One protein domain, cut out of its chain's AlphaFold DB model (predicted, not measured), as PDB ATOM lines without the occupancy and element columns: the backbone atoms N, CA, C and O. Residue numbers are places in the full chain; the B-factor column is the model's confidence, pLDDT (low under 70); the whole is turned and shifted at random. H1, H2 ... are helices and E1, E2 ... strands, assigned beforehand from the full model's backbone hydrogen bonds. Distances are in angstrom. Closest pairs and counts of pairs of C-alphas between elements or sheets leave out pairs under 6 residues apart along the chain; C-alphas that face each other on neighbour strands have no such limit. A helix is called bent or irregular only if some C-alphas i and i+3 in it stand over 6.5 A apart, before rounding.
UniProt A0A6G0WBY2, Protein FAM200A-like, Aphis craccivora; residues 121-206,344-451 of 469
ATOM      1  N   LEU A 121     -47.536  12.248  -8.621       91.75
ATOM      2  CA  LEU A 121     -47.353  10.811  -8.481       91.75
ATOM      3  C   LEU A 121     -46.575  10.317  -9.702       91.75
ATOM      4  O   LEU A 121     -47.092  10.325 -10.815       91.75
ATOM      5  N   ALA A 122     -45.322   9.925  -9.494       93.00
ATOM      6  CA  ALA A 122     -44.496   9.321 -10.532       93.00
ATOM      7  C   ALA A 122     -44.610   7.797 -10.453       93.00
ATOM      8  O   ALA A 122     -44.402   7.215  -9.386       93.00
ATOM      9  N   VAL A 123     -44.920   7.164 -11.582       93.94
ATOM     10  CA  VAL A 123     -45.070   5.714 -11.702       93.94
ATOM     11  C   VAL A 123     -44.000   5.200 -12.654       93.94
ATOM     12  O   VAL A 123     -43.957   5.581 -13.825       93.94
ATOM     13  N   LEU A 124     -43.125   4.343 -12.137       92.88
ATOM     14  CA  LEU A 124     -42.117   3.636 -12.918       92.88
ATOM     15  C   LEU A 124     -42.482   2.159 -12.999       92.88
ATOM     16  O   LEU A 124     -42.950   1.583 -12.016       92.88
ATOM     17  N   VAL A 125     -42.217   1.555 -14.149       92.44
ATOM     18  CA  VAL A 125     -42.361   0.118 -14.382       92.44
ATOM     19  C   VAL A 125     -41.005  -0.477 -14.723       92.44
ATOM     20  O   VAL A 125     -40.183   0.160 -15.380       92.44
ATOM     21  N   LYS A 126     -40.773  -1.693 -14.235       91.06
ATOM     22  CA  LYS A 126     -39.572  -2.476 -14.498       91.06
ATOM     23  C   LYS A 126     -40.000  -3.827 -15.055       91.06
ATOM     24  O   LYS A 126     -40.788  -4.512 -14.408       91.06
ATOM     25  N   TYR A 127     -39.526  -4.168 -16.246       91.50
ATOM     26  CA  TYR A 127     -39.968  -5.346 -16.993       91.50
ATOM     27  C   TYR A 127     -38.873  -5.826 -17.948       91.50
ATOM     28  O   TYR A 127     -37.908  -5.104 -18.199       91.50
ATOM     29  N   PHE A 128     -39.028  -7.045 -18.460       89.38
ATOM     30  CA  PHE A 128     -38.180  -7.583 -19.519       89.38
ATOM     31  C   PHE A 128     -38.854  -7.413 -20.884       89.38
ATOM     32  O   PHE A 128     -40.044  -7.702 -21.010       89.38
ATOM     33  N   SER A 129     -38.094  -6.967 -21.881       88.25
ATOM     34  CA  SER A 129     -38.468  -6.937 -23.303       88.25
ATOM     35  C   SER A 129     -37.252  -7.357 -24.106       88.25
ATOM     36  O   SER A 129     -36.158  -6.946 -23.754       88.25
ATOM     37  N   ASP A 130     -37.426  -8.178 -25.141       85.62
ATOM     38  CA  ASP A 130     -36.329  -8.566 -26.045       85.62
ATOM     39  C   ASP A 130     -35.062  -9.069 -25.318       85.62
ATOM     40  O   ASP A 130     -33.939  -8.754 -25.690       85.62
ATOM     41  N   ASP A 131     -35.260  -9.843 -24.244       84.19
ATOM     42  CA  ASP A 131     -34.212 -10.350 -23.338       84.19
ATOM     43  C   ASP A 131     -33.367  -9.267 -22.625       84.19
ATOM     44  O   ASP A 131     -32.372  -9.572 -21.962       84.19
ATOM     45  N   GLU A 132     -33.822  -8.015 -22.633       84.75
ATOM     46  CA  GLU A 132     -33.232  -6.890 -21.914       84.75
ATOM     47  C   GLU A 132     -34.137  -6.385 -20.783       84.75
ATOM     48  O   GLU A 132     -35.370  -6.466 -20.811       84.75
ATOM     49  N   LEU A 133     -33.507  -5.882 -19.719       85.94
ATOM     50  CA  LEU A 133     -34.200  -5.345 -18.554       85.94
ATOM     51  C   LEU A 133     -34.415  -3.839 -18.711       85.94
ATOM     52  O   LEU A 133     -33.461  -3.064 -18.653       85.94
ATOM     53  N   HIS A 134     -35.672  -3.409 -18.774       85.50
ATOM     54  CA  HIS A 134     -36.024  -2.001 -18.943       85.50
ATOM     55  C   HIS A 134     -36.639  -1.407 -17.676       85.50
ATOM     56  O   HIS A 134     -37.397  -2.056 -16.949       85.50
ATOM     57  N   ILE A 135     -36.332  -0.131 -17.424       87.81
ATOM     58  CA  ILE A 135     -37.006   0.700 -16.423       87.81
ATOM     59  C   ILE A 135     -37.574   1.919 -17.137       87.81
ATOM     60  O   ILE A 135     -36.822   2.780 -17.590       87.81
ATOM     61  N   GLN A 136     -38.896   2.034 -17.193       89.00
ATOM     62  CA  GLN A 136     -39.563   3.107 -17.926       89.00
ATOM     63  C   GLN A 136     -40.529   3.886 -17.035       89.00
ATOM     64  O   GLN A 136     -41.096   3.356 -16.075       89.00
ATOM     65  N   MET A 137     -40.730   5.168 -17.350       92.00
ATOM     66  CA  MET A 137     -41.786   5.959 -16.726       92.00
ATOM     67  C   MET A 137     -43.122   5.695 -17.403       92.00
ATOM     68  O   MET A 137     -43.389   6.196 -18.497       92.00
ATOM     69  N   LEU A 138     -43.977   4.974 -16.681       91.81
ATOM     70  CA  LEU A 138     -45.346   4.715 -17.087       91.81
ATOM     71  C   LEU A 138     -46.128   6.026 -17.151       91.81
ATOM     72  O   LEU A 138     -46.667   6.380 -18.197       91.81
ATOM     73  N   ASP A 139     -46.126   6.799 -16.060       92.69
ATOM     74  CA  ASP A 139     -46.834   8.076 -16.008       92.69
ATOM     75  C   ASP A 139     -46.289   9.025 -14.927       92.69
ATOM     76  O   ASP A 139     -45.626   8.617 -13.968       92.69
ATOM     77  N   LEU A 140     -46.603  10.311 -15.083       91.31
ATOM     78  CA  LEU A 140     -46.365  11.367 -14.101       91.31
ATOM     79  C   LEU A 140     -47.661  12.150 -13.878       91.31
ATOM     80  O   LEU A 140     -48.012  13.048 -14.641       91.31
ATOM     81  N   ILE A 141     -48.386  11.810 -12.825       90.44
ATOM     82  CA  ILE A 141     -49.764  12.252 -12.624       90.44
ATOM     83  C   ILE A 141     -49.791  13.455 -11.683       90.44
ATOM     84  O   ILE A 141     -49.122  13.456 -10.648       90.44
ATOM     85  N   LEU A 142     -50.576  14.478 -12.027       85.56
ATOM     86  CA  LEU A 142     -50.866  15.585 -11.119       85.56
ATOM     87  C   LEU A 142     -51.838  15.123 -10.036       85.56
ATOM     88  O   LEU A 142     -52.897  14.584 -10.338       85.56
ATOM     89  N   VAL A 143     -51.472  15.351  -8.779       85.81
ATOM     90  CA  VAL A 143     -52.304  15.027  -7.621       85.81
ATOM     91  C   VAL A 143     -52.944  16.319  -7.133       85.81
ATOM     92  O   VAL A 143     -52.253  17.216  -6.636       85.81
ATOM     93  N   ASN A 144     -54.265  16.414  -7.284       78.06
ATOM     94  CA  ASN A 144     -55.028  17.555  -6.793       78.06
ATOM     95  C   ASN A 144     -55.082  17.557  -5.259       78.06
ATOM     96  O   ASN A 144     -54.699  16.590  -4.596       78.06
ATOM     97  N   ALA A 145     -55.544  18.665  -4.677       69.69
ATOM     98  CA  ALA A 145     -55.596  18.823  -3.223       69.69
ATOM     99  C   ALA A 145     -56.399  17.702  -2.531       69.69
ATOM    100  O   ALA A 145     -55.979  17.230  -1.472       69.69
ATOM    101  N   ASP A 146     -57.478  17.247  -3.169       73.06
ATOM    102  CA  ASP A 146     -58.409  16.253  -2.626       73.06
ATOM    103  C   ASP A 146     -57.919  14.803  -2.820       73.06
ATOM    104  O   ASP A 146     -58.258  13.910  -2.044       73.06
ATOM    105  N   ASP A 147     -57.017  14.577  -3.782       80.50
ATOM    106  CA  ASP A 147     -56.517  13.245  -4.156       80.50
ATOM    107  C   ASP A 147     -55.249  12.828  -3.395       80.50
ATOM    108  O   ASP A 147     -54.661  11.780  -3.658       80.50
ATOM    109  N   GLY A 148     -54.802  13.632  -2.425       81.06
ATOM    110  CA  GLY A 148     -53.606  13.349  -1.624       81.06
ATOM    111  C   GLY A 148     -53.753  12.195  -0.621       81.06
ATOM    112  O   GLY A 148     -52.819  11.930   0.137       81.06
ATOM    113  N   THR A 149     -54.919  11.551  -0.574       89.62
ATOM    114  CA  THR A 149     -55.205  10.375   0.258       89.62
ATOM    115  C   THR A 149     -54.760   9.091  -0.441       89.62
ATOM    116  O   THR A 149     -54.560   9.060  -1.651       89.62
ATOM    117  N   ALA A 150     -54.631   7.993   0.304       91.94
ATOM    118  CA  ALA A 150     -54.215   6.716  -0.275       91.94
ATOM    119  C   ALA A 150     -55.181   6.209  -1.357       91.94
ATOM    120  O   ALA A 150     -54.738   5.692  -2.381       91.94
ATOM    121  N   ILE A 151     -56.489   6.388  -1.141       93.38
ATOM    122  CA  ILE A 151     -57.523   6.019  -2.112       93.38
ATOM    123  C   ILE A 151     -57.480   6.916  -3.350       93.38
ATOM    124  O   ILE A 151     -57.609   6.412  -4.465       93.38
ATOM    125  N   GLY A 152     -57.244   8.221  -3.173       93.88
ATOM    126  CA  GLY A 152     -57.094   9.169  -4.277       93.88
ATOM    127  C   GLY A 152     -55.905   8.800  -5.161       93.88
ATOM    128  O   GLY A 152     -56.062   8.600  -6.365       93.88
ATOM    129  N   LEU A 153     -54.737   8.570  -4.551       94.69
ATOM    130  CA  LEU A 153     -53.539   8.118  -5.264       94.69
ATOM    131  C   LEU A 153     -53.755   6.784  -5.987       94.69
ATOM    132  O   LEU A 153     -53.352   6.644  -7.142       94.69
ATOM    133  N   PHE A 154     -54.407   5.810  -5.344       95.50
ATOM    134  CA  PHE A 154     -54.706   4.520  -5.971       95.50
ATOM    135  C   PHE A 154     -55.686   4.653  -7.145       95.50
ATOM    136  O   PHE A 154     -55.501   4.019  -8.182       95.50
ATOM    137  N   THR A 155     -56.686   5.527  -7.025       94.88
ATOM    138  CA  THR A 155     -57.652   5.801  -8.099       94.88
ATOM    139  C   THR A 155     -56.976   6.463  -9.298       94.88
ATOM    140  O   THR A 155     -57.168   6.024 -10.431       94.88
ATOM    141  N   LEU A 156     -56.125   7.466  -9.060       94.69
ATOM    142  CA  LEU A 156     -55.325   8.112 -10.104       94.69
ATOM    143  C   LEU A 156     -54.415   7.107 -10.824       94.69
ATOM    144  O   LEU A 156     -54.374   7.079 -12.054       94.69
ATOM    145  N   PHE A 157     -53.742   6.240 -10.066       95.62
ATOM    146  CA  PHE A 157     -52.935   5.155 -10.616       95.62
ATOM    147  C   PHE A 157     -53.764   4.193 -11.478       95.62
ATOM    148  O   PHE A 157     -53.386   3.906 -12.612       95.62
ATOM    149  N   LYS A 158     -54.928   3.745 -10.992       94.88
ATOM    150  CA  LYS A 158     -55.826   2.874 -11.762       94.88
ATOM    151  C   LYS A 158     -56.304   3.518 -13.054       94.88
ATOM    152  O   LYS A 158     -56.396   2.837 -14.070       94.88
ATOM    153  N   ASN A 159     -56.611   4.810 -13.030       94.12
ATOM    154  CA  ASN A 159     -57.010   5.533 -14.232       94.12
ATOM    155  C   ASN A 159     -55.866   5.578 -15.252       94.12
ATOM    156  O   ASN A 159     -56.112   5.388 -16.439       94.12
ATOM    157  N   SER A 160     -54.626   5.756 -14.794       93.62
ATOM    158  CA  SER A 160     -53.439   5.691 -15.654       93.62
ATOM    159  C   SER A 160     -53.250   4.301 -16.276       93.62
ATOM    160  O   SER A 160     -53.076   4.196 -17.488       93.62
ATOM    161  N   LEU A 161     -53.406   3.223 -15.494       94.44
ATOM    162  CA  LEU A 161     -53.364   1.854 -16.026       94.44
ATOM    163  C   LEU A 161     -54.447   1.600 -17.080       94.44
ATOM    164  O   LEU A 161     -54.151   1.060 -18.140       94.44
ATOM    165  N   LYS A 162     -55.687   2.031 -16.815       93.75
ATOM    166  CA  LYS A 162     -56.807   1.877 -17.756       93.75
ATOM    167  C   LYS A 162     -56.548   2.581 -19.085       93.75
ATOM    168  O   LYS A 162     -56.843   2.002 -20.120       93.75
ATOM    169  N   LYS A 163     -55.969   3.789 -19.063       92.25
ATOM    170  CA  LYS A 163     -55.592   4.523 -20.287       92.25
ATOM    171  C   LYS A 163     -54.596   3.751 -21.154       92.25
ATOM    172  O   LYS A 163     -54.597   3.915 -22.363       92.25
ATOM    173  N   LEU A 164     -53.769   2.912 -20.537       89.69
ATOM    174  CA  LEU A 164     -52.770   2.084 -21.212       89.69
ATOM    175  C   LEU A 164     -53.244   0.639 -21.435       89.69
ATOM    176  O   LEU A 164     -52.438  -0.211 -21.800       89.69
ATOM    177  N   ASN A 165     -54.526   0.339 -21.195       92.88
ATOM    178  CA  ASN A 165     -55.093  -1.012 -21.261       92.88
ATOM    179  C   ASN A 165     -54.355  -2.043 -20.382       92.88
ATOM    180  O   ASN A 165     -54.274  -3.226 -20.712       92.88
ATOM    181  N   LEU A 166     -53.831  -1.604 -19.235       92.88
ATOM    182  CA  LEU A 166     -53.141  -2.452 -18.266       92.88
ATOM    183  C   LEU A 166     -54.044  -2.801 -17.078       92.88
ATOM    184  O   LEU A 166     -54.849  -1.992 -16.612       92.88
ATOM    185  N   SER A 167     -53.856  -4.008 -16.540       93.12
ATOM    186  CA  SER A 167     -54.547  -4.489 -15.341       93.12
ATOM    187  C   SER A 167     -53.638  -4.461 -14.112       93.12
ATOM    188  O   SER A 167     -52.436  -4.713 -14.199       93.12
ATOM    189  N   THR A 168     -54.229  -4.242 -12.934       92.50
ATOM    190  CA  THR A 168     -53.539  -4.366 -11.639       92.50
ATOM    191  C   THR A 168     -53.072  -5.797 -11.352       92.50
ATOM    192  O   THR A 168     -52.117  -5.990 -10.598       92.50
ATOM    193  N   THR A 169     -53.684  -6.798 -11.990       93.06
ATOM    194  CA  THR A 169     -53.298  -8.217 -11.894       93.06
ATOM    195  C   THR A 169     -51.960  -8.527 -12.560       93.06
ATOM    196  O   THR A 169     -51.322  -9.506 -12.196       93.06
ATOM    197  N   ASN A 170     -51.500  -7.686 -13.492       90.81
ATOM    198  CA  ASN A 170     -50.225  -7.879 -14.193       90.81
ATOM    199  C   ASN A 170     -49.020  -7.439 -13.341       90.81
ATOM    200  O   ASN A 170     -47.870  -7.573 -13.752       90.81
ATOM    201  N   ILE A 171     -49.270  -6.867 -12.161       94.50
ATOM    202  CA  ILE A 171     -48.234  -6.321 -11.289       94.50
ATOM    203  C   ILE A 171     -47.689  -7.440 -10.406       94.50
ATOM    204  O   ILE A 171     -48.347  -7.895  -9.474       94.50
ATOM    205  N   VAL A 172     -46.451  -7.845 -10.665       93.88
ATOM    206  CA  VAL A 172     -45.741  -8.834  -9.841       93.88
ATOM    207  C   VAL A 172     -45.228  -8.207  -8.542       93.88
ATOM    208  O   VAL A 172     -45.322  -8.804  -7.470       93.88
ATOM    209  N   GLY A 173     -44.684  -6.992  -8.630       93.44
ATOM    210  CA  GLY A 173     -44.012  -6.324  -7.523       93.44
ATOM    211  C   GLY A 173     -44.390  -4.854  -7.398       93.44
ATOM    212  O   GLY A 173     -44.566  -4.153  -8.392       93.44
ATOM    213  N   TYR A 174     -44.469  -4.371  -6.161       94.44
ATOM    214  CA  TYR A 174     -44.728  -2.975  -5.824       94.44
ATOM    215  C   TYR A 174     -43.692  -2.467  -4.821       94.44
ATOM    216  O   TYR A 174     -43.405  -3.121  -3.816       94.44
ATOM    217  N   CYS A 175     -43.146  -1.279  -5.087       92.50
ATOM    218  CA  CYS A 175     -42.208  -0.610  -4.198       92.50
ATOM    219  C   CYS A 175     -42.490   0.891  -4.111       92.50
ATOM    220  O   CYS A 175     -42.721   1.546  -5.127       92.50
ATOM    221  N   ALA A 176     -42.446   1.433  -2.896       92.19
ATOM    222  CA  ALA A 176     -42.639   2.851  -2.618       92.19
ATOM    223  C   ALA A 176     -41.834   3.291  -1.385       92.19
ATOM    224  O   ALA A 176     -41.199   2.478  -0.705       92.19
ATOM    225  N   ASP A 177     -41.857   4.594  -1.094       85.88
ATOM    226  CA  ASP A 177     -41.361   5.101   0.179       85.88
ATOM    227  C   ASP A 177     -42.221   4.578   1.343       85.88
ATOM    228  O   ASP A 177     -43.392   4.238   1.185       85.88
ATOM    229  N   ASN A 178     -41.657   4.503   2.549       87.38
ATOM    230  CA  ASN A 178     -42.382   3.934   3.692       87.38
ATOM    231  C   ASN A 178     -43.376   4.936   4.312       87.38
ATOM    232  O   ASN A 178     -43.686   4.854   5.503       87.38
ATOM    233  N   ALA A 179     -43.864   5.905   3.533       87.19
ATOM    234  CA  ALA A 179     -44.897   6.825   3.975       87.19
ATOM    235  C   ALA A 179     -46.185   6.050   4.287       87.19
ATOM    236  O   ALA A 179     -46.548   5.105   3.586       87.19
ATOM    237  N   SER A 180     -46.919   6.471   5.321       89.94
ATOM    238  CA  SER A 180     -48.149   5.788   5.746       89.94
ATOM    239  C   SER A 180     -49.184   5.679   4.623       89.94
ATOM    240  O   SER A 180     -49.827   4.646   4.484       89.94
ATOM    241  N   VAL A 181     -49.290   6.709   3.781       91.31
ATOM    242  CA  VAL A 181     -50.200   6.745   2.628       91.31
ATOM    243  C   VAL A 181     -49.849   5.672   1.586       91.31
ATOM    244  O   VAL A 181     -50.750   5.081   0.996       91.31
ATOM    245  N   MET A 182     -48.564   5.371   1.384       92.31
ATOM    246  CA  MET A 182     -48.098   4.423   0.361       92.31
ATOM    247  C   MET A 182     -47.972   2.989   0.893       92.31
ATOM    248  O   MET A 182     -48.338   2.037   0.199       92.31
ATOM    249  N   MET A 183     -47.475   2.835   2.124       92.69
ATOM    250  CA  MET A 183     -47.020   1.559   2.698       92.69
ATOM    251  C   MET A 183     -47.640   1.220   4.063       92.69
ATOM    252  O   MET A 183     -47.299   0.192   4.648       92.69
ATOM    253  N   GLY A 184     -48.538   2.058   4.590       90.06
ATOM    254  CA  GLY A 184     -49.165   1.855   5.899       90.06
ATOM    255  C   GLY A 184     -50.004   0.577   6.000       90.06
ATOM    256  O   GLY A 184     -50.396  -0.023   4.999       90.06
ATOM    257  N   CYS A 185     -50.303   0.159   7.232       86.62
ATOM    258  CA  CYS A 185     -51.097  -1.049   7.492       86.62
ATOM    259  C   CYS A 185     -52.590  -0.864   7.172       86.62
ATOM    260  O   CYS A 185     -53.244  -1.806   6.728       86.62
ATOM    261  N   ASN A 186     -53.104   0.353   7.367       87.31
ATOM    262  CA  ASN A 186     -54.507   0.717   7.179       87.31
ATOM    263  C   ASN A 186     -54.610   1.813   6.119       87.31
ATOM    264  O   ASN A 186     -53.749   2.690   6.095       87.31
ATOM    265  N   GLU A 187     -55.663   1.769   5.293       89.94
ATOM    266  CA  GLU A 187     -55.997   2.822   4.317       89.94
ATOM    267  C   GLU A 187     -54.768   3.353   3.554       89.94
ATOM    268  O   GLU A 187     -54.475   4.546   3.560       89.94
ATOM    269  N   SER A 188     -54.008   2.439   2.941       95.06
ATOM    270  CA  SER A 188     -52.785   2.737   2.193       95.06
ATOM    271  C   SER A 188     -52.874   2.239   0.753       95.06
ATOM    272  O   SER A 188     -53.622   1.304   0.455       95.06
ATOM    273  N   PHE A 189     -52.068   2.825  -0.136       95.50
ATOM    274  CA  PHE A 189     -51.966   2.404  -1.533       95.50
ATOM    275  C   PHE A 189     -51.671   0.902  -1.632       95.50
ATOM    276  O   PHE A 189     -52.382   0.175  -2.326       95.50
ATOM    277  N   LYS A 190     -50.693   0.418  -0.847       95.38
ATOM    278  CA  LYS A 190     -50.395  -1.010  -0.668       95.38
ATOM    279  C   LYS A 190     -51.660  -1.827  -0.401       95.38
ATOM    280  O   LYS A 190     -51.867  -2.859  -1.030       95.38
ATOM    281  N   ARG A 191     -52.486  -1.408   0.561       95.44
ATOM    282  CA  ARG A 191     -53.657  -2.184   0.990       95.44
ATOM    283  C   ARG A 191     -54.696  -2.292  -0.121       95.44
ATOM    284  O   ARG A 191     -55.275  -3.362  -0.270       95.44
ATOM    285  N   TYR A 192     -54.928  -1.224  -0.882       96.19
ATOM    286  CA  TYR A 192     -55.848  -1.269  -2.021       96.19
ATOM    287  C   TYR A 192     -55.303  -2.124  -3.164       96.19
ATOM    288  O   TYR A 192     -56.040  -2.949  -3.696       96.19
ATOM    289  N   LEU A 193     -54.004  -2.018  -3.464       96.31
ATOM    290  CA  LEU A 193     -53.372  -2.865  -4.472       96.31
ATOM    291  C   LEU A 193     -53.468  -4.350  -4.100       96.31
ATOM    292  O   LEU A 193     -53.891  -5.151  -4.922       96.31
ATOM    293  N   MET A 194     -53.167  -4.710  -2.849       95.94
ATOM    294  CA  MET A 194     -53.261  -6.096  -2.371       95.94
ATOM    295  C   MET A 194     -54.697  -6.638  -2.324       95.94
ATOM    296  O   MET A 194     -54.887  -7.849  -2.349       95.94
ATOM    297  N   LYS A 195     -55.715  -5.769  -2.223       95.31
ATOM    298  CA  LYS A 195     -57.122  -6.193  -2.321       95.31
ATOM    299  C   LYS A 195     -57.480  -6.624  -3.746       95.31
ATOM    300  O   LYS A 195     -58.245  -7.566  -3.898       95.31
ATOM    301  N   GLU A 196     -56.950  -5.942  -4.762       95.19
ATOM    302  CA  GLU A 196     -57.200  -6.279  -6.174       95.19
ATOM    303  C   GLU A 196     -56.238  -7.343  -6.715       95.19
ATOM    304  O   GLU A 196     -56.605  -8.118  -7.591       95.19
ATOM    305  N   ASN A 197     -55.019  -7.398  -6.180       95.94
ATOM    306  CA  ASN A 197     -53.996  -8.367  -6.539       95.94
ATOM    307  C   ASN A 197     -53.353  -8.948  -5.264       95.94
ATOM    308  O   ASN A 197     -52.357  -8.409  -4.772       95.94
ATOM    309  N   PRO A 198     -53.905 -10.045  -4.711       94.81
ATOM    310  CA  PRO A 198     -53.400 -10.660  -3.483       94.81
ATOM    311  C   PRO A 198     -51.989 -11.254  -3.593       94.81
ATOM    312  O   PRO A 198     -51.351 -11.483  -2.568       94.81
ATOM    313  N   HIS A 199     -51.506 -11.507  -4.812       93.06
ATOM    314  CA  HIS A 199     -50.221 -12.161  -5.076       93.06
ATOM    315  C   HIS A 199     -49.060 -11.175  -5.265       93.06
ATOM    316  O   HIS A 199     -47.919 -11.602  -5.425       93.06
ATOM    317  N   VAL A 200     -49.327  -9.864  -5.230       94.88
ATOM    318  CA  VAL A 200     -48.294  -8.840  -5.409       94.88
ATOM    319  C   VAL A 200     -47.262  -8.871  -4.278       94.88
ATOM    320  O   VAL A 200     -47.595  -8.829  -3.088       94.88
ATOM    321  N   VAL A 201     -45.984  -8.876  -4.647       92.62
ATOM    322  CA  VAL A 201     -44.872  -8.756  -3.701       92.62
ATOM    323  C   VAL A 201     -44.655  -7.283  -3.369       92.62
ATOM    324  O   VAL A 201     -44.429  -6.460  -4.255       92.62
ATOM    325  N   VAL A 202     -44.716  -6.926  -2.086       91.94
ATOM    326  CA  VAL A 202     -44.629  -5.528  -1.642       91.94
ATOM    327  C   VAL A 202     -43.351  -5.276  -0.855       91.94
ATOM    328  O   VAL A 202     -43.196  -5.795   0.250       91.94
ATOM    329  N   ASN A 203     -42.502  -4.384  -1.369       88.31
ATOM    330  CA  ASN A 203     -41.237  -4.000  -0.749       88.31
ATOM    331  C   ASN A 203     -41.215  -2.513  -0.377       88.31
ATOM    332  O   ASN A 203     -41.474  -1.640  -1.200       88.31
ATOM    333  N   GLY A 204     -40.860  -2.209   0.871       88.19
ATOM    334  CA  GLY A 204     -40.559  -0.836   1.282       88.19
ATOM    335  C   GLY A 204     -39.187  -0.379   0.791       88.19
ATOM    336  O   GLY A 204     -38.332  -1.188   0.433       88.19
ATOM    337  N   CYS A 205     -38.949   0.928   0.812       87.81
ATOM    338  CA  CYS A 205     -37.658   1.483   0.436       87.81
ATOM    339  C   CYS A 205     -36.603   1.214   1.520       87.81
ATOM    340  O   CYS A 205     -36.645   1.799   2.606       87.81
ATOM    341  N   ILE A 206     -35.611   0.373   1.201       86.38
ATOM    342  CA  ILE A 206     -34.500   0.021   2.104       86.38
ATOM    343  C   ILE A 206     -33.737   1.269   2.554       86.38
ATOM    344  O   ILE A 206     -33.475   1.436   3.742       86.38
ATOM    345  N   MET A 344     -29.609  -8.999  -0.737       65.44
ATOM    346  CA  MET A 344     -30.338  -8.695   0.498       65.44
ATOM    347  C   MET A 344     -30.253  -9.805   1.554       65.44
ATOM    348  O   MET A 344     -30.651  -9.566   2.690       65.44
ATOM    349  N   TYR A 345     -29.757 -10.997   1.203       62.69
ATOM    350  CA  TYR A 345     -29.633 -12.122   2.132       62.69
ATOM    351  C   TYR A 345     -28.203 -12.243   2.681       62.69
ATOM    352  O   TYR A 345     -27.241 -12.129   1.920       62.69
ATOM    353  N   GLU A 346     -28.089 -12.467   3.992       52.62
ATOM    354  CA  GLU A 346     -26.865 -12.364   4.810       52.62
ATOM    355  C   GLU A 346     -25.757 -13.362   4.402       52.62
ATOM    356  O   GLU A 346     -24.575 -13.092   4.580       52.62
ATOM    357  N   GLU A 347     -26.113 -14.472   3.749       50.78
ATOM    358  CA  GLU A 347     -25.175 -15.530   3.328       50.78
ATOM    359  C   GLU A 347     -24.442 -15.243   1.999       50.78
ATOM    360  O   GLU A 347     -23.642 -16.053   1.523       50.78
ATOM    361  N   ASN A 348     -24.683 -14.084   1.380       52.28
ATOM    362  CA  ASN A 348     -24.227 -13.792   0.019       52.28
ATOM    363  C   ASN A 348     -22.825 -13.187  -0.110       52.28
ATOM    364  O   ASN A 348     -22.432 -12.900  -1.242       52.28
ATOM    365  N   GLU A 349     -22.038 -13.020   0.960       50.94
ATOM    366  CA  GLU A 349     -20.645 -12.542   0.823       50.94
ATOM    367  C   GLU A 349     -19.854 -13.389  -0.194       50.94
ATOM    368  O   GLU A 349     -19.127 -12.842  -1.026       50.94
ATOM    369  N   LYS A 350     -20.126 -14.701  -0.252       51.09
ATOM    370  CA  LYS A 350     -19.523 -15.633  -1.222       51.09
ATOM    371  C   LYS A 350     -20.115 -15.567  -2.636       51.09
ATOM    372  O   LYS A 350     -19.463 -15.989  -3.580       51.09
ATOM    373  N   THR A 351     -21.322 -15.028  -2.834       51.19
ATOM    374  CA  THR A 351     -21.947 -14.983  -4.178       51.19
ATOM    375  C   THR A 351     -21.301 -13.996  -5.131       51.19
ATOM    376  O   THR A 351     -21.446 -14.141  -6.343       51.19
ATOM    377  N   SER A 352     -20.551 -13.025  -4.606       49.38
ATOM    378  CA  SER A 352     -19.777 -12.108  -5.441       49.38
ATOM    379  C   SER A 352     -18.664 -12.808  -6.235       49.38
ATOM    380  O   SER A 352     -18.296 -12.309  -7.293       49.38
ATOM    381  N   GLU A 353     -18.214 -13.989  -5.793       50.34
ATOM    382  CA  GLU A 353     -17.260 -14.848  -6.512       50.34
ATOM    383  C   GLU A 353     -17.947 -15.874  -7.439       50.34
ATOM    384  O   GLU A 353     -17.303 -16.436  -8.320       50.34
ATOM    385  N   ILE A 354     -19.252 -16.128  -7.264       52.88
ATOM    386  CA  ILE A 354     -19.979 -17.234  -7.922       52.88
ATOM    387  C   ILE A 354     -20.553 -16.837  -9.291       52.88
ATOM    388  O   ILE A 354     -20.752 -17.700 -10.143       52.88
ATOM    389  N   PHE A 355     -20.790 -15.546  -9.540       51.56
ATOM    390  CA  PHE A 355     -21.315 -15.062 -10.822       51.56
ATOM    391  C   PHE A 355     -20.232 -14.316 -11.618       51.56
ATOM    392  O   PHE A 355     -20.063 -13.113 -11.429       51.56
ATOM    393  N   PRO A 356     -19.506 -14.998 -12.526       47.78
ATOM    394  CA  PRO A 356     -18.530 -14.357 -13.415       47.78
ATOM    395  C   PRO A 356     -19.184 -13.492 -14.512       47.78
ATOM    396  O   PRO A 356     -18.482 -12.788 -15.232       47.78
ATOM    397  N   ILE A 357     -20.513 -13.558 -14.639       60.72
ATOM    398  CA  ILE A 357     -21.362 -12.905 -15.644       60.72
ATOM    399  C   ILE A 357     -22.384 -12.026 -14.902       60.72
ATOM    400  O   ILE A 357     -22.759 -12.355 -13.768       60.72
ATOM    401  N   GLU A 358     -22.854 -10.921 -15.496       77.88
ATOM    402  CA  GLU A 358     -23.939 -10.152 -14.877       77.88
ATOM    403  C   GLU A 358     -25.163 -11.054 -14.644       77.88
ATOM    404  O   GLU A 358     -25.566 -11.833 -15.502       77.88
ATOM    405  N   VAL A 359     -25.778 -10.969 -13.458       81.88
ATOM    406  CA  VAL A 359     -26.851 -11.896 -13.041       81.88
ATOM    407  C   VAL A 359     -28.008 -11.941 -14.050       81.88
ATOM    408  O   VAL A 359     -28.622 -12.989 -14.233       81.88
ATOM    409  N   VAL A 360     -28.295 -10.823 -14.722       84.81
ATOM    410  CA  VAL A 360     -29.317 -10.758 -15.776       84.81
ATOM    411  C   VAL A 360     -28.910 -11.593 -16.993       84.81
ATOM    412  O   VAL A 360     -29.685 -12.444 -17.418       84.81
ATOM    413  N   GLU A 361     -27.690 -11.411 -17.500       85.75
ATOM    414  CA  GLU A 361     -27.149 -12.169 -18.635       85.75
ATOM    415  C   GLU A 361     -27.105 -13.675 -18.339       85.75
ATOM    416  O   GLU A 361     -27.486 -14.485 -19.183       85.75
ATOM    417  N   PHE A 362     -26.717 -14.062 -17.117       87.88
ATOM    418  CA  PHE A 362     -26.728 -15.464 -16.694       87.88
ATOM    419  C   PHE A 362     -28.130 -16.080 -16.794       87.88
ATOM    420  O   PHE A 362     -28.303 -17.153 -17.371       87.88
ATOM    421  N   TRP A 363     -29.150 -15.412 -16.252       89.75
ATOM    422  CA  TRP A 363     -30.510 -15.953 -16.274       89.75
ATOM    423  C   TRP A 363     -31.156 -15.896 -17.661       89.75
ATOM    424  O   TRP A 363     -31.946 -16.786 -17.984       89.75
ATOM    425  N   MET A 364     -30.769 -14.936 -18.507       89.19
ATOM    426  CA  MET A 364     -31.153 -14.920 -19.924       89.19
ATOM    427  C   MET A 364     -30.527 -16.070 -20.704       89.19
ATOM    428  O   MET A 364     -31.214 -16.730 -21.482       89.19
ATOM    429  N   TYR A 365     -29.259 -16.389 -20.439       89.06
ATOM    430  CA  TYR A 365     -28.641 -17.591 -20.985       89.06
ATOM    431  C   TYR A 365     -29.442 -18.836 -20.587       89.06
ATOM    432  O   TYR A 365     -29.879 -19.575 -21.463       89.06
ATOM    433  N   ILE A 366     -29.726 -19.026 -19.292       89.69
ATOM    434  CA  ILE A 366     -30.473 -20.196 -18.792       89.69
ATOM    435  C   ILE A 366     -31.881 -20.297 -19.399       89.69
ATOM    436  O   ILE A 366     -32.312 -21.404 -19.724       89.69
ATOM    437  N   LYS A 367     -32.577 -19.170 -19.599       90.56
ATOM    438  CA  LYS A 367     -33.875 -19.110 -20.299       90.56
ATOM    439  C   LYS A 367     -33.781 -19.657 -21.729       90.56
ATOM    440  O   LYS A 367     -34.668 -20.384 -22.168       90.56
ATOM    441  N   ASN A 368     -32.696 -19.326 -22.427       90.81
ATOM    442  CA  ASN A 368     -32.477 -19.657 -23.834       90.81
ATOM    443  C   ASN A 368     -31.790 -21.020 -24.048       90.81
ATOM    444  O   ASN A 368     -31.669 -21.473 -25.188       90.81
ATOM    445  N   VAL A 369     -31.373 -21.713 -22.980       92.00
ATOM    446  CA  VAL A 369     -30.831 -23.076 -23.071       92.00
ATOM    447  C   VAL A 369     -31.940 -24.054 -23.460       92.00
ATOM    448  O   VAL A 369     -32.918 -24.256 -22.730       92.00
ATOM    449  N   LYS A 370     -31.739 -24.722 -24.597       93.44
ATOM    450  CA  LYS A 370     -32.645 -25.734 -25.142       93.44
ATOM    451  C   LYS A 370     -31.997 -27.116 -25.180       93.44
ATOM    452  O   LYS A 370     -30.783 -27.244 -25.322       93.44
ATOM    453  N   ASN A 371     -32.816 -28.153 -25.041       92.50
ATOM    454  CA  ASN A 371     -32.386 -29.532 -25.254       92.50
ATOM    455  C   ASN A 371     -32.367 -29.883 -26.755       92.50
ATOM    456  O   ASN A 371     -32.721 -29.074 -27.609       92.50
ATOM    457  N   PHE A 372     -31.998 -31.124 -27.077       91.50
ATOM    458  CA  PHE A 372     -31.972 -31.632 -28.455       91.50
ATOM    459  C   PHE A 372     -33.331 -31.586 -29.178       91.50
ATOM    460  O   PHE A 372     -33.363 -31.660 -30.401       91.50
ATOM    461  N   ASN A 373     -34.436 -31.438 -28.441       92.56
ATOM    462  CA  ASN A 373     -35.794 -31.326 -28.979       92.56
ATOM    463  C   ASN A 373     -36.266 -29.862 -29.081       92.56
ATOM    464  O   ASN A 373     -37.469 -29.622 -29.137       92.56
ATOM    465  N   ASP A 374     -35.351 -28.889 -29.030       89.06
ATOM    466  CA  ASP A 374     -35.646 -27.445 -29.061       89.06
ATOM    467  C   ASP A 374     -36.570 -26.964 -27.914       89.06
ATOM    468  O   ASP A 374     -37.162 -25.886 -27.967       89.06
ATOM    469  N   CYS A 375     -36.675 -27.744 -26.835       89.38
ATOM    470  CA  CYS A 375     -37.460 -27.397 -25.650       89.38
ATOM    471  C   CYS A 375     -36.568 -26.731 -24.596       89.38
ATOM    472  O   CYS A 375     -35.453 -27.200 -24.349       89.38
ATOM    473  N   ALA A 376     -37.074 -25.686 -23.933       90.75
ATOM    474  CA  ALA A 376     -36.376 -25.034 -22.824       90.75
ATOM    475  C   ALA A 376     -36.036 -26.049 -21.721       90.75
ATOM    476  O   ALA A 376     -36.893 -26.831 -21.299       90.75
ATOM    477  N   VAL A 377     -34.789 -26.036 -21.245       92.81
ATOM    478  CA  VAL A 377     -34.314 -27.010 -20.244       92.81
ATOM    479  C   VAL A 377     -34.803 -26.658 -18.838       92.81
ATOM    480  O   VAL A 377     -35.140 -27.549 -18.060       92.81
ATOM    481  N   PHE A 378     -34.889 -25.364 -18.518       92.12
ATOM    482  CA  PHE A 378     -35.207 -24.871 -17.175       92.12
ATOM    483  C   PHE A 378     -36.362 -23.850 -17.143       92.12
ATOM    484  O   PHE A 378     -36.232 -22.829 -16.471       92.12
ATOM    485  N   PRO A 379     -37.509 -24.103 -17.805       89.12
ATOM    486  CA  PRO A 379     -38.526 -23.080 -18.071       89.12
ATOM    487  C   PRO A 379     -39.062 -22.409 -16.798       89.12
ATOM    488  O   PRO A 379     -39.112 -21.188 -16.709       89.12
ATOM    489  N   ASN A 380     -39.394 -23.195 -15.770       93.25
ATOM    490  CA  ASN A 380     -39.932 -22.656 -14.517       93.25
ATOM    491  C   ASN A 380     -38.872 -21.915 -13.692       93.25
ATOM    492  O   ASN A 380     -39.184 -20.950 -13.002       93.25
ATOM    493  N   LEU A 381     -37.624 -22.386 -13.737       92.44
ATOM    494  CA  LEU A 381     -36.535 -21.811 -12.954       92.44
ATOM    495  C   LEU A 381     -36.083 -20.477 -13.553       92.44
ATOM    496  O   LEU A 381     -35.913 -19.515 -12.807       92.44
ATOM    497  N   SER A 382     -35.930 -20.407 -14.881       90.75
ATOM    498  CA  SER A 382     -35.632 -19.151 -15.568       90.75
ATOM    499  C   SER A 382     -36.757 -18.144 -15.371       90.75
ATOM    500  O   SER A 382     -36.480 -17.005 -15.012       90.75
ATOM    501  N   GLU A 383     -38.018 -18.564 -15.510       90.44
ATOM    502  CA  GLU A 383     -39.163 -17.669 -15.319       90.44
ATOM    503  C   GLU A 383     -39.198 -17.105 -13.894       90.44
ATOM    504  O   GLU A 383     -39.267 -15.891 -13.701       90.44
ATOM    505  N   LEU A 384     -39.047 -17.966 -12.881       91.62
ATOM    506  CA  LEU A 384     -38.977 -17.536 -11.485       91.62
ATOM    507  C   LEU A 384     -37.825 -16.550 -11.249       91.62
ATOM    508  O   LEU A 384     -38.008 -15.540 -10.568       91.62
ATOM    509  N   ALA A 385     -36.644 -16.821 -11.806       89.44
ATOM    510  CA  ALA A 385     -35.502 -15.931 -11.661       89.44
ATOM    511  C   ALA A 385     -35.768 -14.560 -12.295       89.44
ATOM    512  O   ALA A 385     -35.541 -13.540 -11.645       89.44
ATOM    513  N   LEU A 386     -36.316 -14.508 -13.513       89.38
ATOM    514  CA  LEU A 386     -36.668 -13.250 -14.177       89.38
ATOM    515  C   LEU A 386     -37.720 -12.461 -13.382       89.38
ATOM    516  O   LEU A 386     -37.555 -11.258 -13.162       89.38
ATOM    517  N   VAL A 387     -38.739 -13.142 -12.851       90.25
ATOM    518  CA  VAL A 387     -39.745 -12.562 -11.944       90.25
ATOM    519  C   VAL A 387     -39.093 -11.954 -10.695       90.25
ATOM    520  O   VAL A 387     -39.469 -10.864 -10.263       90.25
ATOM    521  N   VAL A 388     -38.075 -12.600 -10.122       89.00
ATOM    522  CA  VAL A 388     -37.326 -12.050  -8.979       89.00
ATOM    523  C   VAL A 388     -36.477 -10.842  -9.393       89.00
ATOM    524  O   VAL A 388     -36.415  -9.856  -8.656       89.00
ATOM    525  N   LEU A 389     -35.848 -10.868 -10.571       88.44
ATOM    526  CA  LEU A 389     -34.965  -9.792 -11.041       88.44
ATOM    527  C   LEU A 389     -35.709  -8.485 -11.358       88.44
ATOM    528  O   LEU A 389     -35.113  -7.408 -11.227       88.44
ATOM    529  N   ILE A 390     -36.997  -8.547 -11.716       89.38
ATOM    530  CA  ILE A 390     -37.838  -7.348 -11.898       89.38
ATOM    531  C   ILE A 390     -38.288  -6.723 -10.572       89.38
ATOM    532  O   ILE A 390     -38.669  -5.550 -10.561       89.38
ATOM    533  N   LEU A 391     -38.190  -7.433  -9.439       88.62
ATOM    534  CA  LEU A 391     -38.549  -6.864  -8.141       88.62
ATOM    535  C   LEU A 391     -37.661  -5.659  -7.800       88.62
ATOM    536  O   LEU A 391     -36.448  -5.617  -8.038       88.62
ATOM    537  N   LEU A 392     -38.302  -4.644  -7.226       83.81
ATOM    538  CA  LEU A 392     -37.662  -3.407  -6.801       83.81
ATOM    539  C   LEU A 392     -37.284  -3.506  -5.320       83.81
ATOM    540  O   LEU A 392     -38.068  -3.960  -4.485       83.81
ATOM    541  N   HIS A 393     -36.072  -3.055  -5.003       81.81
ATOM    542  CA  HIS A 393     -35.533  -3.004  -3.640       81.81
ATOM    543  C   HIS A 393     -35.619  -1.591  -3.028       81.81
ATOM    544  O   HIS A 393     -35.317  -1.382  -1.854       81.81
ATOM    545  N   GLY A 394     -36.034  -0.591  -3.810       85.56
ATOM    546  CA  GLY A 394     -36.191   0.770  -3.322       85.56
ATOM    547  C   GLY A 394     -36.806   1.726  -4.334       85.56
ATOM    548  O   GLY A 394     -36.894   1.445  -5.527       85.56
ATOM    549  N   SER A 395     -37.189   2.903  -3.840       86.94
ATOM    550  CA  SER A 395     -37.802   3.987  -4.616       86.94
ATOM    551  C   SER A 395     -36.785   4.893  -5.326       86.94
ATOM    552  O   SER A 395     -37.153   5.960  -5.816       86.94
ATOM    553  N   ALA A 396     -35.507   4.502  -5.400       85.00
ATOM    554  CA  ALA A 396     -34.428   5.336  -5.940       85.00
ATOM    555  C   ALA A 396     -34.677   5.772  -7.396       85.00
ATOM    556  O   ALA A 396     -34.383   6.910  -7.763       85.00
ATOM    557  N   GLY A 397     -35.287   4.907  -8.217       86.25
ATOM    558  CA  GLY A 397     -35.704   5.267  -9.576       86.25
ATOM    559  C   GLY A 397     -36.675   6.450  -9.594       86.25
ATOM    560  O   GLY A 397     -36.486   7.402 -10.350       86.25
ATOM    561  N   VAL A 398     -37.673   6.437  -8.708       88.69
ATOM    562  CA  VAL A 398     -38.665   7.515  -8.581       88.69
ATOM    563  C   VAL A 398     -38.010   8.800  -8.062       88.69
ATOM    564  O   VAL A 398     -38.286   9.890  -8.561       88.69
ATOM    565  N   GLU A 399     -37.075   8.696  -7.116       85.81
ATOM    566  CA  GLU A 399     -36.304   9.854  -6.644       85.81
ATOM    567  C   GLU A 399     -35.481  10.503  -7.768       85.81
ATOM    568  O   GLU A 399     -35.402  11.735  -7.841       85.81
ATOM    569  N   ARG A 400     -34.921   9.707  -8.690       86.62
ATOM    570  CA  ARG A 400     -34.246  10.232  -9.888       86.62
ATOM    571  C   ARG A 400     -35.204  10.980 -10.806       86.62
ATOM    572  O   ARG A 400     -34.832  12.052 -11.281       86.62
ATOM    573  N   VAL A 401     -36.429  10.489 -11.004       89.62
ATOM    574  CA  VAL A 401     -37.466  11.208 -11.769       89.62
ATOM    575  C   VAL A 401     -37.734  12.584 -11.158       89.62
ATOM    576  O   VAL A 401     -37.711  13.590 -11.867       89.62
ATOM    577  N   PHE A 402     -37.904  12.666  -9.837       87.56
ATOM    578  CA  PHE A 402     -38.101  13.952  -9.159       87.56
ATOM    579  C   PHE A 402     -36.862  14.861  -9.211       87.56
ATOM    580  O   PHE A 402     -36.993  16.089  -9.283       87.56
ATOM    581  N   SER A 403     -35.657  14.288  -9.235       84.88
ATOM    582  CA  SER A 403     -34.431  15.052  -9.490       84.88
ATOM    583  C   SER A 403     -34.438  15.650 -10.899       84.88
ATOM    584  O   SER A 403     -34.276  16.860 -11.047       84.88
ATOM    585  N   MET A 404     -34.719  14.841 -11.927       87.69
ATOM    586  CA  MET A 404     -34.817  15.308 -13.316       87.69
ATOM    587  C   MET A 404     -35.894  16.382 -13.478       87.69
ATOM    588  O   MET A 404     -35.676  17.380 -14.165       87.69
ATOM    589  N   LEU A 405     -37.039  16.211 -12.815       86.56
ATOM    590  CA  LEU A 405     -38.108  17.204 -12.786       86.56
ATOM    591  C   LEU A 405     -37.613  18.551 -12.246       86.56
ATOM    592  O   LEU A 405     -37.950  19.595 -12.807       86.56
ATOM    593  N   THR A 406     -36.808  18.531 -11.183       82.38
ATOM    594  CA  THR A 406     -36.232  19.742 -10.582       82.38
ATOM    595  C   THR A 406     -35.284  20.450 -11.556       82.38
ATOM    596  O   THR A 406     -35.312  21.679 -11.657       82.38
ATOM    597  N   ASP A 407     -34.506  19.688 -12.327       83.88
ATOM    598  CA  ASP A 407     -33.598  20.229 -13.348       83.88
ATOM    599  C   ASP A 407     -34.349  20.781 -14.571       83.88
ATOM    600  O   ASP A 407     -33.918  21.756 -15.191       83.88
ATOM    601  N   ILE A 408     -35.491  20.186 -14.925       85.88
ATOM    602  CA  ILE A 408     -36.336  20.626 -16.045       85.88
ATOM    603  C   ILE A 408     -37.122  21.888 -15.666       85.88
ATOM    604  O   ILE A 408     -37.075  22.897 -16.385       85.88
ATOM    605  N   LYS A 409     -37.826  21.866 -14.528       81.75
ATOM    606  CA  LYS A 409     -38.666  22.975 -14.043       81.75
ATOM    607  C   LYS A 409     -37.845  23.988 -13.247       81.75
ATOM    608  O   LYS A 409     -38.063  24.235 -12.062       81.75
ATOM    609  N   THR A 410     -36.915  24.637 -13.937       80.88
ATOM    610  CA  THR A 410     -36.141  25.746 -13.365       80.88
ATOM    611  C   THR A 410     -37.008  26.988 -13.137       80.88
ATOM    612  O   THR A 410     -38.089  27.134 -13.708       80.88
ATOM    613  N   LYS A 411     -36.494  27.973 -12.385       71.69
ATOM    614  CA  LYS A 411     -37.169  29.273 -12.187       71.69
ATOM    615  C   LYS A 411     -37.544  29.976 -13.501       71.69
ATOM    616  O   LYS A 411     -38.545  30.680 -13.531       71.69
ATOM    617  N   LYS A 412     -36.748  29.795 -14.563       77.88
ATOM    618  CA  LYS A 412     -37.008  30.365 -15.898       77.88
ATOM    619  C   LYS A 412     -38.018  29.542 -16.709       77.88
ATOM    620  O   LYS A 412     -38.656  30.087 -17.598       77.88
ATOM    621  N   ARG A 413     -38.167  28.248 -16.403       76.38
ATOM    622  CA  ARG A 413     -39.023  27.276 -17.110       76.38
ATOM    623  C   ARG A 413     -40.153  26.754 -16.216       76.38
ATOM    624  O   ARG A 413     -40.581  25.610 -16.321       76.38
ATOM    625  N   ASN A 414     -40.643  27.581 -15.299       71.44
ATOM    626  CA  ASN A 414     -41.610  27.161 -14.284       71.44
ATOM    627  C   ASN A 414     -43.042  26.970 -14.809       71.44
ATOM    628  O   ASN A 414     -43.868  26.396 -14.101       71.44
ATOM    629  N   ARG A 415     -43.324  27.427 -16.033       71.12
ATOM    630  CA  ARG A 415     -44.632  27.337 -16.699       71.12
ATOM    631  C   ARG A 415     -44.750  26.184 -17.695       71.12
ATOM    632  O   ARG A 415     -45.713  26.148 -18.444       71.12
ATOM    633  N   LEU A 416     -43.780  25.267 -17.730       78.19
ATOM    634  CA  LEU A 416     -43.908  24.074 -18.567       78.19
ATOM    635  C   LEU A 416     -45.145  23.281 -18.136       78.19
ATOM    636  O   LEU A 416     -45.288  22.960 -16.946       78.19
ATOM    637  N   ASN A 417     -46.010  22.995 -19.110       81.00
ATOM    638  CA  ASN A 417     -47.188  22.164 -18.909       81.00
ATOM    639  C   ASN A 417     -46.767  20.717 -18.580       81.00
ATOM    640  O   ASN A 417     -45.602  20.328 -18.737       81.00
ATOM    641  N   LEU A 418     -47.705  19.924 -18.060       82.62
ATOM    642  CA  LEU A 418     -47.401  18.573 -17.593       82.62
ATOM    643  C   LEU A 418     -46.998  17.639 -18.742       82.62
ATOM    644  O   LEU A 418     -46.079  16.847 -18.558       82.62
ATOM    645  N   ASN A 419     -47.619  17.759 -19.916       84.75
ATOM    646  CA  ASN A 419     -47.337  16.899 -21.069       84.75
ATOM    647  C   ASN A 419     -45.915  17.115 -21.601       84.75
ATOM    648  O   ASN A 419     -45.172  16.154 -21.786       84.75
ATOM    649  N   THR A 420     -45.467  18.368 -21.718       87.19
ATOM    650  CA  THR A 420     -44.078  18.697 -22.065       87.19
ATOM    651  C   THR A 420     -43.107  18.156 -21.018       87.19
ATOM    652  O   THR A 420     -42.050  17.631 -21.360       87.19
ATOM    653  N   VAL A 421     -43.441  18.261 -19.730       87.81
ATOM    654  CA  VAL A 421     -42.600  17.713 -18.655       87.81
ATOM    655  C   VAL A 421     -42.527  16.186 -18.729       87.81
ATOM    656  O   VAL A 421     -41.427  15.644 -18.621       87.81
ATOM    657  N   LYS A 422     -43.657  15.501 -18.957       90.00
ATOM    658  CA  LYS A 422     -43.722  14.047 -19.174       90.00
ATOM    659  C   LYS A 422     -42.824  13.631 -20.332       90.00
ATOM    660  O   LYS A 422     -41.966  12.777 -20.137       90.00
ATOM    661  N   ALA A 423     -42.982  14.268 -21.493       89.56
ATOM    662  CA  ALA A 423     -42.192  13.977 -22.685       89.56
ATOM    663  C   ALA A 423     -40.690  14.154 -22.418       89.56
ATOM    664  O   ALA A 423     -39.911  13.237 -22.644       89.56
ATOM    665  N   LEU A 424     -40.284  15.285 -21.824       90.50
ATOM    666  CA  LEU A 424     -38.877  15.550 -21.502       90.50
ATOM    667  C   LEU A 424     -38.276  14.527 -20.529       90.50
ATOM    668  O   LEU A 424     -37.105  14.176 -20.665       90.50
ATOM    669  N   ILE A 425     -39.042  14.079 -19.529       90.00
ATOM    670  CA  ILE A 425     -38.579  13.057 -18.585       90.00
ATOM    671  C   ILE A 425     -38.480  11.697 -19.277       90.00
ATOM    672  O   ILE A 425     -37.448  11.048 -19.119       90.00
ATOM    673  N   ARG A 426     -39.490  11.291 -20.064       90.31
ATOM    674  CA  ARG A 426     -39.462  10.030 -20.830       90.31
ATOM    675  C   ARG A 426     -38.251   9.977 -21.748       90.31
ATOM    676  O   ARG A 426     -37.410   9.114 -21.561       90.31
ATOM    677  N   THR A 427     -38.069  10.985 -22.602       88.62
ATOM    678  CA  THR A 427     -36.917  11.054 -23.511       88.62
ATOM    679  C   THR A 427     -35.584  10.959 -22.767       88.62
ATOM    680  O   THR A 427     -34.675  10.270 -23.216       88.62
ATOM    681  N   LYS A 428     -35.441  11.618 -21.608       88.50
ATOM    682  CA  LYS A 428     -34.212  11.516 -20.805       88.50
ATOM    683  C   LYS A 428     -33.989  10.126 -20.208       88.50
ATOM    684  O   LYS A 428     -32.836   9.729 -20.072       88.50
ATOM    685  N   LEU A 429     -35.052   9.441 -19.792       86.12
ATOM    686  CA  LEU A 429     -34.964   8.079 -19.266       86.12
ATOM    687  C   LEU A 429     -34.652   7.083 -20.380       86.12
ATOM    688  O   LEU A 429     -33.737   6.290 -20.209       86.12
ATOM    689  N   ASP A 430     -35.331   7.187 -21.521       84.25
ATOM    690  CA  ASP A 430     -35.148   6.282 -22.659       84.25
ATOM    691  C   ASP A 430     -33.727   6.404 -23.237       84.25
ATOM    692  O   ASP A 430     -33.024   5.408 -23.352       84.25
ATOM    693  N   ILE A 431     -33.225   7.631 -23.453       84.38
ATOM    694  CA  ILE A 431     -31.827   7.856 -23.881       84.38
ATOM    695  C   ILE A 431     -30.829   7.234 -22.893       84.38
ATOM    696  O   ILE A 431     -29.793   6.708 -23.299       84.38
ATOM    697  N   LYS A 432     -31.128   7.307 -21.590       81.31
ATOM    698  CA  LYS A 432     -30.272   6.731 -20.552       81.31
ATOM    699  C   LYS A 432     -30.331   5.199 -20.556       81.31
ATOM    700  O   LYS A 432     -29.295   4.585 -20.331       81.31
ATOM    701  N   ASN A 433     -31.501   4.605 -20.795       79.62
ATOM    702  CA  ASN A 433     -31.659   3.153 -20.908       79.62
ATOM    703  C   ASN A 433     -30.846   2.599 -22.087       79.62
ATOM    704  O   ASN A 433     -30.197   1.572 -21.934       79.62
ATOM    705  N   ASP A 434     -30.768   3.343 -23.191       80.50
ATOM    706  CA  ASP A 434     -29.936   3.002 -24.352       80.50
ATOM    707  C   ASP A 434     -28.425   3.219 -24.122       80.50
ATOM    708  O   ASP A 434     -27.631   3.083 -25.053       80.50
ATOM    709  N   ASN A 435     -28.008   3.632 -22.918       81.62
ATOM    710  CA  ASN A 435     -26.640   4.066 -22.603       81.62
ATOM    711  C   ASN A 435     -26.099   5.157 -23.550       81.62
ATOM    712  O   ASN A 435     -24.890   5.274 -23.757       81.62
ATOM    713  N   LYS A 436     -26.987   5.986 -24.109       84.94
ATOM    714  CA  LYS A 436     -26.641   7.096 -25.006       84.94
ATOM    715  C   LYS A 436     -26.707   8.432 -24.275       84.94
ATOM    716  O   LYS A 436     -27.199   8.557 -23.152       84.94
ATOM    717  N   CYS A 437     -26.221   9.476 -24.937       82.19
ATOM    718  CA  CYS A 437     -26.421  10.853 -24.505       82.19
ATOM    719  C   CYS A 437     -26.873  11.738 -25.672       82.19
ATOM    720  O   CYS A 437     -27.034  11.278 -26.799       82.19
ATOM    721  N   CYS A 438     -27.081  13.031 -25.416       80.44
ATOM    722  CA  CYS A 438     -27.497  13.975 -26.455       80.44
ATOM    723  C   CYS A 438     -26.473  14.171 -27.587       80.44
ATOM    724  O   CYS A 438     -26.826  14.779 -28.591       80.44
ATOM    725  N   LEU A 439     -25.234  13.695 -27.426       84.19
ATOM    726  CA  LEU A 439     -24.202  13.729 -28.466       84.19
ATOM    727  C   LEU A 439     -24.305  12.531 -29.418       84.19
ATOM    728  O   LEU A 439     -24.055  12.684 -30.608       84.19
ATOM    729  N   ASP A 440     -24.725  11.376 -28.902       87.62
ATOM    730  CA  ASP A 440     -24.717  10.099 -29.632       87.62
ATOM    731  C   ASP A 440     -26.126   9.660 -30.065       87.62
ATOM    732  O   ASP A 440     -26.306   8.637 -30.727       87.62
ATOM    733  N   TYR A 441     -27.155  10.418 -29.674       82.38
ATOM    734  CA  TYR A 441     -28.533  10.152 -30.066       82.38
ATOM    735  C   TYR A 441     -28.762  10.528 -31.533       82.38
ATOM    736  O   TYR A 441     -28.782  11.704 -31.903       82.38
ATOM    737  N   ILE A 442     -28.974   9.512 -32.370       82.94
ATOM    738  CA  ILE A 442     -29.195   9.688 -33.804       82.94
ATOM    739  C   ILE A 442     -30.642  10.123 -34.050       82.94
ATOM    740  O   ILE A 442     -31.598   9.398 -33.768       82.94
ATOM    741  N   ILE A 443     -30.809  11.314 -34.619       84.00
ATOM    742  CA  ILE A 443     -32.113  11.809 -35.060       84.00
ATOM    743  C   ILE A 443     -32.468  11.111 -36.378       84.00
ATOM    744  O   ILE A 443     -31.814  11.324 -37.395       84.00
ATOM    745  N   THR A 444     -33.507  10.276 -36.363       87.00
ATOM    746  CA  THR A 444     -34.019   9.601 -37.559       87.00
ATOM    747  C   THR A 444     -34.825  10.555 -38.442       87.00
ATOM    748  O   THR A 444     -35.353  11.575 -37.992       87.00
ATOM    749  N   GLU A 445     -34.993  10.193 -39.712       88.25
ATOM    750  CA  GLU A 445     -35.839  10.946 -40.645       88.25
ATOM    751  C   GLU A 445     -37.307  11.002 -40.178       88.25
ATOM    752  O   GLU A 445     -37.997  11.994 -40.396       88.25
ATOM    753  N   GLN A 446     -37.780   9.972 -39.465       87.06
ATOM    754  CA  GLN A 446     -39.109   9.964 -38.849       87.06
ATOM    755  C   GLN A 446     -39.246  11.046 -37.768       87.06
ATOM    756  O   GLN A 446     -40.272  11.724 -37.714       87.06
ATOM    757  N   HIS A 447     -38.214  11.261 -36.943       85.69
ATOM    758  CA  HIS A 447     -38.211  12.356 -35.969       85.69
ATOM    759  C   HIS A 447     -38.294  13.721 -36.663       85.69
ATOM    760  O   HIS A 447     -39.055  14.582 -36.229       85.69
ATOM    761  N   LEU A 448     -37.561  13.902 -37.769       85.69
ATOM    762  CA  LEU A 448     -37.594  15.143 -38.551       85.69
ATOM    763  C   LEU A 448     -38.962  15.378 -39.203       85.69
ATOM    764  O   LEU A 448     -39.447  16.504 -39.196       85.69
ATOM    765  N   LYS A 449     -39.628  14.325 -39.696       87.38
ATOM    766  CA  LYS A 449     -40.988  14.417 -40.264       87.38
ATOM    767  C   LYS A 449     -42.035  14.869 -39.241       87.38
ATOM    768  O   LYS A 449     -42.992  15.550 -39.610       87.38
ATOM    769  N   LYS A 450     -41.839  14.541 -37.958       83.25
ATOM    770  CA  LYS A 450     -42.676  15.038 -36.851       83.25
ATOM    771  C   LYS A 450     -42.412  16.511 -36.510       83.25
ATOM    772  O   LYS A 450     -43.244  17.134 -35.861       83.25
ATOM    773  N   PHE A 451     -41.294  17.091 -36.954       83.50
ATOM    774  CA  PHE A 451     -40.980  18.508 -36.763       83.50
ATOM    775  C   PHE A 451     -41.632  19.364 -37.860       83.50
ATOM    776  O   PHE A 451     -40.973  19.880 -38.763       83.50
TER     777      PHE A 451
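Overview. This is residues 121 to 206 and 344 to 451 of the 469 residues of the protein "Protein FAM200A-like" of Aphis craccivora (UniProt A0A6G0WBY2). A long two-stranded hairpin, E1 and E2, runs through the middle, with H8 alongside E2, H7 packed near E1, and H1 near both strands. A small unit of two parallel strands, E3 and E4, with H2 and H3 adjoins this core, while the helical hairpin H5 and H6 reaches outward from it; residues 345 to 358 with H4 and residues 442 to 451 with H9 stick out. The printed part has 194 residues with nine named helices and four named strands, in the order E1 E2 H1 E3 H2 H3 E4 H4 H5 H6 H7 H8 H9, and its class is mixed, helices and strands. It is only just loose, close to compact, with a radius of gyration of the C-alphas of 19.7 A and spans of 60 by 51 by 36 A.

Arrangement. E1, residues 121 to 129, and E2, residues 132 to 143, form an antiparallel hairpin at 161 degrees, with N 125 and O 136 2.9 A apart, within hydrogen-bond range. The closest C-alphas of E2 and H1, residues 150 to 163, are those of Asp 139 and Ser 160, 7.0 A apart. E3, residues 173 to 176, and E4, residues 201 to 204, are parallel neighbours at 18 degrees, with N 174 and O 201 2.8 A apart. With H2, residues 180 to 183, and H3, residues 189 to 196, between them, they make a strand-helix-strand unit, two parallel strands joined through helices, with a right-handed crossover. H2 and H3 touch only at the corner, closest at the C-alphas of Met 182 and Phe 189, 4.8 A. H1 touches H3 with residues 150 to 154 alone, closest at the C-alphas of Ala 150 and Phe 189, 5.0 A, the same way at a steep tilt of 57 degrees. H4, residues 346 to 354, stands free. H5, residues 359 to 368, and H6, residues 379 to 390, form a helical hairpin and touch, closest at the C-alphas of Lys 367 and Ser 382, 5.0 A, with a shallow tilt of 28 degrees, opposite ways. The closest C-alphas of E1 and H6 are those of Lys 126 and Ile 390, 5.8 A. Those of E1 and H7, residues 396 to 408, are Ala 122 and Val 398, 6.4 A. H8, residues 418 to 433, touches H7 with residues 421 to 425 alone, closest at the C-alphas of Met 404 and Ile 425, 6.9 A, at a steep tilt of 57 degrees, opposite ways. The closest C-alphas of E2 and H8 are those of Met 137 and Arg 426, 6.2 A. H9, residues 445 to 450, stands free. Every O i to N i+4 pair is within hydrogen-bond range in H1, H3, H5, H6, H7, H8 and H9; H4 has 0 of 5, beside 3 of 6 O i to N i+3 pairs, and H2 is too short for such a pair.

Along the chain. E1 begins at C-alpha 121 (-47.353, 10.811, -8.481) and is 24.8 A long; E2 is 32.4 A, H1 20.2 A, H6 16.9 A, H7 18.4 A and H8 22.3 A. H4 is irregular, with C-alphas 346 and 349 7.4 A apart. H9 ends at C-alpha 450 (-42.676, 15.038, -36.851).

Size, cuts and confidence. The two C-alphas farthest apart are those of Phe 372 and Lys 412, 63.5 A. Residues 207 to 343 are cut out, and C-alphas 206 and 344 are 9.8 A apart across the cut. The link from H8 to H9 is long, with 11 residues. The mean pLDDT of the printed part is 85.9; residue 145 and residues 344 to 357 are under 70.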